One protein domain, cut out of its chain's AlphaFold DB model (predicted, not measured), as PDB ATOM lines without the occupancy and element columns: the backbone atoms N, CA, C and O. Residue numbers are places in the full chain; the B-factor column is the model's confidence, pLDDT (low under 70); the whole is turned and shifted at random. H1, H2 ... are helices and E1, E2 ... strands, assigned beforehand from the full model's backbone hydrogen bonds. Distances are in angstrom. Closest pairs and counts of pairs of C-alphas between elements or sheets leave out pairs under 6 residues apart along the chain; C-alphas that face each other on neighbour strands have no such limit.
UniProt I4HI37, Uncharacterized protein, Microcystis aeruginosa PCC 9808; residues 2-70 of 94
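This is residues 2 to 70 of the 94 residues of an uncharacterized protein of Microcystis aeruginosa PCC 9808 (UniProt I4HI37). A long, two-stranded hairpin, E1 and E2, makes one end, and two helices, H1 and H2, lie loosely side by side at the other, with an outstretched link and small H3 between. The 69 printed residues run H1, H2, H3, E1, E2, mixed in class, the sheet antiparallel. The whole is only just extended, close to loose: radius of gyration of the C-alphas 17.0 A, spans 43 by 35 by 23 A.

Look first at the hairpin of E1, residues 49 to 58, and E2, residues 61 to 69, antiparallel at 167 degrees. C-alphas 52 and 66 face each other at 4.2 A; N 63 and O 56 are 2.8 A apart, within hydrogen-bond range. H3, residues 40 to 43, is apart from E2. H2, residues 19 to 28, is apart from H3 and both strands. H1, residues 2 to 8, and H2 are close but not clearly touching; their closest C-alphas, Val 5 and Ile 22, are 7.8 A apart. They run the same way at a shallow tilt of 16 degrees. Every O i to N i+4 pair is within hydrogen-bond range in H1 and H2; H3 is too short for one.

Find C-alpha 49 at (10.228, 16.896, 44.385); E1 runs 26.3 A from there. E2 spans 25.0 A, ending at (13.182, 13.225, 41.324). H2 spans 14.7 A, H1 9.9 A, H3 5.4 A.

C-alphas 10 and 53 are farthest apart, 43.5 A. The printed part has no cut. The link from H2 to H3 is long; residues 34 to 39 and 57 to 62 stand free. Mean pLDDT of the printed part is 70.3, with residues 32 to 54 under 70, among others.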
ATOM      1  N   TYR A   2      -5.975  -4.647  34.018       70.12
ATOM      2  CA  TYR A   2      -6.710  -4.675  32.742       70.12
ATOM      3  C   TYR A   2      -7.602  -5.901  32.488       70.12
ATOM      4  O   TYR A   2      -8.689  -5.762  31.938       70.12
ATOM      5  N   ARG A   3      -7.190  -7.088  32.948       70.44
ATOM      6  CA  ARG A   3      -8.010  -8.312  32.873       70.44
ATOM      7  C   ARG A   3      -9.326  -8.191  33.653       70.44
ATOM      8  O   ARG A   3     -10.344  -8.701  33.206       70.44
ATOM      9  N   TYR A   4      -9.306  -7.498  34.788       77.81
ATOM     10  CA  TYR A   4     -10.490  -7.322  35.631       77.81
ATOM     11  C   TYR A   4     -11.485  -6.355  35.004       77.81
ATOM     12  O   TYR A   4     -12.669  -6.652  34.957       77.81
ATOM     13  N   VAL A   5     -10.994  -5.248  34.441       74.81
ATOM     14  CA  VAL A   5     -11.844  -4.281  33.732       74.81
ATOM     15  C   VAL A   5     -12.483  -4.911  32.488       74.81
ATOM     16  O   VAL A   5     -13.651  -4.674  32.206       74.81
ATOM     17  N   LYS A   6     -11.753  -5.785  31.784       75.38
ATOM     18  CA  LYS A   6     -12.294  -6.568  30.665       75.38
ATOM     19  C   LYS A   6     -13.459  -7.464  31.060       75.38
ATOM     20  O   LYS A   6     -14.475  -7.459  30.375       75.38
ATOM     21  N   ASN A   7     -13.285  -8.216  32.144       79.94
ATOM     22  CA  ASN A   7     -14.322  -9.098  32.666       79.94
ATOM     23  C   ASN A   7     -15.520  -8.301  33.195       79.94
ATOM     24  O   ASN A   7     -16.648  -8.744  33.044       79.94
ATOM     25  N   LEU A   8     -15.283  -7.127  33.787       82.00
ATOM     26  CA  LEU A   8     -16.337  -6.254  34.304       82.00
ATOM     27  C   LEU A   8     -17.229  -5.687  33.191       82.00
ATOM     28  O   LEU A   8     -18.436  -5.588  33.360       82.00
ATOM     29  N   LEU A   9     -16.626  -5.306  32.065       78.12
ATOM     30  CA  LEU A   9     -17.316  -4.656  30.945       78.12
ATOM     31  C   LEU A   9     -17.726  -5.647  29.845       78.12
ATOM     32  O   LEU A   9     -18.162  -5.231  28.773       78.12
ATOM     33  N   ASP A  10     -17.514  -6.943  30.085       77.12
ATOM     34  CA  ASP A  10     -17.725  -8.040  29.136       77.12
ATOM     35  C   ASP A  10     -17.042  -7.812  27.762       77.12
ATOM     36  O   ASP A  10     -17.458  -8.295  26.709       77.12
ATOM     37  N   LYS A  11     -15.929  -7.058  27.755       71.81
ATOM     38  CA  LYS A  11     -15.139  -6.698  26.557       71.81
ATOM     39  C   LYS A  11     -14.024  -7.712  26.281       71.81
ATOM     40  O   LYS A  11     -12.919  -7.348  25.862       71.81
ATOM     41  N   ASN A  12     -14.278  -9.000  26.517       64.44
ATOM     42  CA  ASN A  12     -13.232 -10.027  26.492       64.44
ATOM     43  C   ASN A  12     -12.544 -10.192  25.123       64.44
ATOM     44  O   ASN A  12     -11.345 -10.489  25.080       64.44
ATOM     45  N   ASN A  13     -13.226  -9.846  24.027       62.28
ATOM     46  CA  ASN A  13     -12.728 -10.050  22.663       62.28
ATOM     47  C   ASN A  13     -11.890  -8.894  22.075       62.28
ATOM     48  O   ASN A  13     -11.239  -9.092  21.053       62.28
ATOM     49  N   GLY A  14     -11.852  -7.704  22.689       64.44
ATOM     50  CA  GLY A  14     -11.086  -6.565  22.154       64.44
ATOM     51  C   GLY A  14      -9.648  -6.533  22.672       64.44
ATOM     52  O   GLY A  14      -9.435  -6.640  23.880       64.44
ATOM     53  N   ARG A  15      -8.629  -6.377  21.821       68.19
ATOM     54  CA  ARG A  15      -7.282  -6.035  22.313       68.19
ATOM     55  C   ARG A  15      -7.322  -4.650  22.966       68.19
ATOM     56  O   ARG A  15      -7.952  -3.730  22.455       68.19
ATOM     57  N   ILE A  16      -6.678  -4.511  24.125       67.94
ATOM     58  CA  ILE A  16      -6.490  -3.201  24.756       67.94
ATOM     59  C   ILE A  16      -5.232  -2.616  24.127       67.94
ATOM     60  O   ILE A  16      -4.134  -2.801  24.640       67.94
ATOM     61  N   ASP A  17      -5.397  -1.976  22.975       67.19
ATOM     62  CA  ASP A  17      -4.278  -1.334  22.278       67.19
ATOM     63  C   ASP A  17      -4.008   0.083  22.819       67.19
ATOM     64  O   ASP A  17      -2.917   0.617  22.646       67.19
ATOM     65  N   ASN A  18      -4.979   0.688  23.516       75.19
ATOM     66  CA  ASN A  18      -4.862   2.025  24.096       75.19
ATOM     67  C   ASN A  18      -5.597   2.104  25.442       75.19
ATOM     68  O   ASN A  18      -6.754   1.692  25.550       75.19
ATOM     69  N   TRP A  19      -4.947   2.665  26.467       76.50
ATOM     70  CA  TRP A  19      -5.546   2.854  27.791       76.50
ATOM     71  C   TRP A  19      -6.764   3.787  27.748       76.50
ATOM     72  O   TRP A  19      -7.693   3.611  28.531       76.50
ATOM     73  N   ARG A  20      -6.807   4.712  26.778       73.81
ATOM     74  CA  ARG A  20      -7.930   5.639  26.572       73.81
ATOM     75  C   ARG A  20      -9.238   4.923  26.217       73.81
ATOM     76  O   ARG A  20     -10.313   5.399  26.572       73.81
ATOM     77  N   ASN A  21      -9.149   3.755  25.575       78.44
ATOM     78  CA  ASN A  21     -10.322   2.940  25.252       78.44
ATOM     79  C   ASN A  21     -10.994   2.414  26.524       78.44
ATOM     80  O   ASN A  21     -12.207   2.260  26.562       78.44
ATOM     81  N   ILE A  22     -10.216   2.165  27.580       79.19
ATOM     82  CA  ILE A  22     -10.751   1.672  28.849       79.19
ATOM     83  C   ILE A  22     -11.522   2.768  29.561       79.19
ATOM     84  O   ILE A  22     -12.604   2.504  30.074       79.19
ATOM     85  N   THR A  23     -10.986   3.988  29.577       78.56
ATOM     86  CA  THR A  23     -11.677   5.144  30.153       78.56
ATOM     87  C   THR A  23     -13.019   5.355  29.463       78.56
ATOM     88  O   THR A  23     -14.033   5.489  30.137       78.56
ATOM     89  N   GLN A  24     -13.041   5.260  28.131       80.81
ATOM     90  CA  GLN A  24     -14.275   5.353  27.360       80.81
ATOM     91  C   GLN A  24     -15.259   4.216  27.685       80.81
ATOM     92  O   GLN A  24     -16.429   4.484  27.926       80.81
ATOM     93  N   TRP A  25     -14.812   2.956  27.750       83.81
ATOM     94  CA  TRP A  25     -15.706   1.841  28.094       83.81
ATOM     95  C   TRP A  25     -16.265   1.945  29.517       83.81
ATOM     96  O   TRP A  25     -17.402   1.550  29.761       83.81
ATOM     97  N   LEU A  26     -15.472   2.464  30.457       82.19
ATOM     98  CA  LEU A  26     -15.916   2.722  31.824       82.19
ATOM     99  C   LEU A  26     -16.984   3.821  31.848       82.19
ATOM    100  O   LEU A  26     -18.024   3.634  32.476       82.19
ATOM    101  N   GLU A  27     -16.780   4.918  31.121       82.38
ATOM    102  CA  GLU A  27     -17.774   5.987  30.995       82.38
ATOM    103  C   GLU A  27     -19.073   5.510  30.327       82.38
ATOM    104  O   GLU A  27     -20.156   5.807  30.836       82.38
ATOM    105  N   GLU A  28     -18.980   4.737  29.237       82.75
ATOM    106  CA  GLU A  28     -20.128   4.138  28.531       82.75
ATOM    107  C   GLU A  28     -20.935   3.195  29.436       82.75
ATOM    108  O   GLU A  28     -22.161   3.165  29.361       82.75
ATOM    109  N   ALA A  29     -20.263   2.459  30.325       83.44
ATOM    110  CA  ALA A  29     -20.900   1.595  31.317       83.44
ATOM    111  C   ALA A  29     -21.433   2.352  32.548       83.44
ATOM    112  O   ALA A  29     -21.946   1.734  33.479       83.44
ATOM    113  N   GLY A  30     -21.328   3.685  32.571       81.81
ATOM    114  CA  GLY A  30     -21.838   4.525  33.652       81.81
ATOM    115  C   GLY A  30     -20.862   4.737  34.811       81.81
ATOM    116  O   GLY A  30     -21.203   5.447  35.758       81.81
ATOM    117  N   TYR A  31     -19.633   4.218  34.731       79.44
ATOM    118  CA  TYR A  31     -18.549   4.528  35.669       79.44
ATOM    119  C   TYR A  31     -17.937   5.898  35.348       79.44
ATOM    120  O   TYR A  31     -16.756   6.022  35.014       79.44
ATOM    121  N   LYS A  32     -18.749   6.954  35.451       67.94
ATOM    122  CA  LYS A  32     -18.253   8.328  35.380       67.94
ATOM    123  C   LYS A  32     -17.397   8.600  36.605       67.94
ATOM    124  O   LYS A  32     -17.892   8.582  37.730       67.94
ATOM    125  N   HIS A  33     -16.122   8.880  36.378       64.12
ATOM    126  CA  HIS A  33     -15.317   9.486  37.419       64.12
ATOM    127  C   HIS A  33     -15.739  10.955  37.519       64.12
ATOM    128  O   HIS A  33     -15.631  11.673  36.519       64.12
ATOM    129  N   PRO A  34     -16.212  11.448  38.683       60.28
ATOM    130  CA  PRO A  34     -16.045  12.868  38.951       60.28
ATOM    131  C   PRO A  34     -14.557  13.161  38.762       60.28
ATOM    132  O   PRO A  34     -13.734  12.296  39.067       60.28
ATOM    133  N   SER A  35     -14.222  14.326  38.205       57.53
ATOM    134  CA  SER A  35     -12.847  14.825  38.163       57.53
ATOM    135  C   SER A  35     -12.297  14.771  39.583       57.53
ATOM    136  O   SER A  35     -12.498  15.694  40.367       57.53
ATOM    137  N   ALA A  36     -11.692  13.646  39.950       56.56
ATOM    138  CA  ALA A  36     -11.020  13.505  41.211       56.56
ATOM    139  C   ALA A  36      -9.843  14.450  41.057       56.56
ATOM    140  O   ALA A  36      -8.957  14.208  40.239       56.56
ATOM    141  N   GLU A  37      -9.883  15.571  41.766       53.16
ATOM    142  CA  GLU A  37      -8.688  16.351  42.026       53.16
ATOM    143  C   GLU A  37      -7.783  15.417  42.810       53.16
ATOM    144  O   GLU A  37      -7.905  15.281  44.024       53.16
ATOM    145  N   ILE A  38      -6.980  14.637  42.088       58.28
ATOM    146  CA  ILE A  38      -6.063  13.705  42.710       58.28
ATOM    147  C   ILE A  38      -5.043  14.603  43.402       58.28
ATOM    148  O   ILE A  38      -4.303  15.304  42.700       58.28
ATOM    149  N   PRO A  39      -4.996  14.636  44.745       58.97
ATOM    150  CA  PRO A  39      -3.988  15.416  45.429       58.97
ATOM    151  C   PRO A  39      -2.665  14.797  45.008       58.97
ATOM    152  O   PRO A  39      -2.421  13.619  45.264       58.97
ATOM    153  N   ILE A  40      -1.836  15.564  44.307       59.34
ATOM    154  CA  ILE A  40      -0.565  15.081  43.751       59.34
ATOM    155  C   ILE A  40       0.303  14.489  44.884       59.34
ATOM    156  O   ILE A  40       1.000  13.496  44.685       59.34
ATOM    157  N   ASN A  41       0.123  15.013  46.103       60.22
ATOM    158  CA  ASN A  41       0.700  14.540  47.365       60.22
ATOM    159  C   ASN A  41       0.383  13.073  47.715       60.22
ATOM    160  O   ASN A  41       1.147  12.462  48.448       60.22
ATOM    161  N   ASN A  42      -0.715  12.500  47.212       60.62
ATOM    162  CA  ASN A  42      -1.112  11.113  47.495       60.62
ATOM    163  C   ASN A  42      -0.612  10.115  46.437       60.62
ATOM    164  O   ASN A  42      -0.696   8.906  46.644       60.62
ATOM    165  N   VAL A  43      -0.156  10.602  45.280       63.53
ATOM    166  CA  VAL A  43       0.348   9.766  44.172       63.53
ATOM    167  C   VAL A  43       1.865   9.717  44.176       63.53
ATOM    168  O   VAL A  43       2.463   8.722  43.767       63.53
ATOM    169  N   LEU A  44       2.486  10.801  44.625       64.50
ATOM    170  CA  LEU A  44       3.921  10.898  44.749       64.50
ATOM    171  C   LEU A  44       4.355  10.440  46.145       64.50
ATOM    172  O   LEU A  44       3.685  10.761  47.125       64.50
ATOM    173  N   PRO A  45       5.476   9.706  46.260       64.50
ATOM    174  CA  PRO A  45       6.129   9.501  47.547       64.50
ATOM    175  C   PRO A  45       6.302  10.837  48.276       64.50
ATOM    176  O   PRO A  45       6.599  11.841  47.631       64.50
ATOM    177  N   GLU A  46       6.188  10.850  49.608       65.25
ATOM    178  CA  GLU A  46       6.253  12.072  50.442       65.25
ATOM    179  C   GLU A  46       7.504  12.944  50.197       65.25
ATOM    180  O   GLU A  46       7.537  14.114  50.563       65.25
ATOM    181  N   GLN A  47       8.538  12.382  49.568       61.47
ATOM    182  CA  GLN A  47       9.832  13.014  49.299       61.47
ATOM    183  C   GLN A  47      10.076  13.321  47.815       61.47
ATOM    184  O   GLN A  47      11.177  13.721  47.432       61.47
ATOM    185  N   SER A  48       9.092  13.094  46.950       58.06
ATOM    186  CA  SER A  48       9.225  13.414  45.536       58.06
ATOM    187  C   SER A  48       9.119  14.916  45.322       58.06
ATOM    188  O   SER A  48       8.099  15.540  45.606       58.06
ATOM    189  N   VAL A  49      10.183  15.487  44.769       64.44
ATOM    190  CA  VAL A  49      10.228  16.896  44.385       64.44
ATOM    191  C   VAL A  49       9.860  16.994  42.910       64.44
ATOM    192  O   VAL A  49      10.528  16.410  42.051       64.44
ATOM    193  N   VAL A  50       8.788  17.731  42.621       59.53
ATOM    194  CA  VAL A  50       8.400  18.102  41.257       59.53
ATOM    195  C   VAL A  50       8.716  19.570  41.069       59.53
ATOM    196  O   VAL A  50       8.102  20.423  41.703       59.53
ATOM    197  N   ASN A  51       9.657  19.866  40.178       63.06
ATOM    198  CA  ASN A  51       9.915  21.234  39.756       63.06
ATOM    199  C   ASN A  51       9.380  21.419  38.336       63.06
ATOM    200  O   ASN A  51       9.947  20.877  37.383       63.06
ATOM    201  N   ILE A  52       8.274  22.149  38.199       66.44
ATOM    202  CA  ILE A  52       7.731  22.518  36.893       66.44
ATOM    203  C   ILE A  52       8.461  23.779  36.448       66.44
ATOM    204  O   ILE A  52       8.265  24.853  37.010       66.44
ATOM    205  N   THR A  53       9.327  23.636  35.453       66.06
ATOM    206  CA  THR A  53      10.215  24.715  35.014       66.06
ATOM    207  C   THR A  53       9.589  25.573  33.929       66.06
ATOM    208  O   THR A  53       9.935  26.745  33.811       66.06
ATOM    209  N   ASN A  54       8.669  25.016  33.136       54.28
ATOM    210  CA  ASN A  54       7.956  25.778  32.120       54.28
ATOM    211  C   ASN A  54       6.620  25.115  31.763       54.28
ATOM    212  O   ASN A  54       6.567  23.905  31.529       54.28
ATOM    213  N   ILE A  55       5.555  25.912  31.682       71.00
ATOM    214  CA  ILE A  55       4.265  25.499  31.120       71.00
ATOM    215  C   ILE A  55       3.977  26.456  29.976       71.00
ATOM    216  O   ILE A  55       3.766  27.644  30.208       71.00
ATOM    217  N   ASN A  56       3.967  25.941  28.751       69.44
ATOM    218  CA  ASN A  56       3.666  26.737  27.573       69.44
ATOM    219  C   ASN A  56       2.466  26.160  26.821       69.44
ATOM    220  O   ASN A  56       2.262  24.944  26.775       69.44
ATOM    221  N   TYR A  57       1.671  27.044  26.232       59.75
ATOM    222  CA  TYR A  57       0.570  26.686  25.355       59.75
ATOM    223  C   TYR A  57       0.783  27.344  23.998       59.75
ATOM    224  O   TYR A  57       0.485  28.521  23.804       59.75
ATOM    225  N   GLU A  58       1.284  26.562  23.048       70.12
ATOM    226  CA  GLU A  58       1.556  27.011  21.685       70.12
ATOM    227  C   GLU A  58       0.918  26.048  20.687       70.12
ATOM    228  O   GLU A  58       0.899  24.836  20.886       70.12
ATOM    229  N   ASN A  59       0.368  26.580  19.593       76.25
ATOM    230  CA  ASN A  59      -0.179  25.783  18.486       76.25
ATOM    231  C   ASN A  59      -1.218  24.717  18.899       76.25
ATOM    232  O   ASN A  59      -1.274  23.639  18.309       76.25
ATOM    233  N   LYS A  60      -2.071  25.020  19.889       79.69
ATOM    234  CA  LYS A  60      -3.059  24.086  20.479       79.69
ATOM    235  C   LYS A  60      -2.437  22.881  21.198       79.69
ATOM    236  O   LYS A  60      -3.131  21.903  21.471       79.69
ATOM    237  N   GLN A  61      -1.151  22.948  21.516       65.62
ATOM    238  CA  GLN A  61      -0.441  21.955  22.300       65.62
ATOM    239  C   GLN A  61      -0.023  22.572  23.633       65.62
ATOM    240  O   GLN A  61       0.522  23.670  23.689       65.62
ATOM    241  N   ILE A  62      -0.289  21.847  24.718       77.25
ATOM    242  CA  ILE A  62       0.259  22.168  26.034       77.25
ATOM    243  C   ILE A  62       1.591  21.429  26.144       77.25
ATOM    244  O   ILE A  62       1.627  20.201  26.041       77.25
ATOM    245  N   VAL A  63       2.672  22.174  26.347       70.62
ATOM    246  CA  VAL A  63       4.020  21.647  26.560       70.62
ATOM    247  C   VAL A  63       4.403  21.918  28.008       70.62
ATOM    248  O   VAL A  63       4.444  23.067  28.447       70.62
ATOM    249  N   ILE A  64       4.663  20.849  28.761       76.00
ATOM    250  CA  ILE A  64       5.023  20.918  30.178       76.00
ATOM    251  C   ILE A  64       6.438  20.379  30.322       76.00
ATOM    252  O   ILE A  64       6.692  19.207  30.043       76.00
ATOM    253  N   HIS A  65       7.356  21.231  30.766       71.69
ATOM    254  CA  HIS A  65       8.695  20.821  31.159       71.69
ATOM    255  C   HIS A  65       8.732  20.703  32.679       71.69
ATOM    256  O   HIS A  65       8.469  21.669  33.398       71.69
ATOM    257  N   PHE A  66       9.049  19.507  33.169       75.56
ATOM    258  CA  PHE A  66       9.194  19.263  34.594       75.56
ATOM    259  C   PHE A  66      10.371  18.335  34.873       75.56
ATOM    260  O   PHE A  66      10.637  17.394  34.125       75.56
ATOM    261  N   ASN A  67      11.050  18.606  35.982       75.19
ATOM    262  CA  ASN A  67      12.067  17.737  36.550       75.19
ATOM    263  C   ASN A  67      11.438  16.981  37.721       75.19
ATOM    264  O   ASN A  67      10.959  17.600  38.675       75.19
ATOM    265  N   LEU A  68      11.434  15.651  37.636       80.00
ATOM    266  CA  LEU A  68      10.909  14.761  38.667       80.00
ATOM    267  C   LEU A  68      12.052  13.935  39.258       80.00
ATOM    268  O   LEU A  68      12.694  13.162  38.546       80.00
ATOM    269  N   ALA A  69      12.269  14.071  40.565       76.19
ATOM    270  CA  ALA A  69      13.182  13.225  41.324       76.19
ATOM    271  C   ALA A  69      12.378  12.265  42.213       76.19
ATOM    272  O   ALA A  69      11.615  12.697  43.081       76.19
ATOM    273  N   ILE A  70      12.543  10.956  41.997       76.44
ATOM    274  CA  ILE A  70      11.928   9.912  42.826       76.44
ATOM    275  C   ILE A  70      13.040   9.213  43.613       76.44
ATOM    276  O   ILE A  70      13.813   8.457  43.020       76.44
TER     277      ILE A  70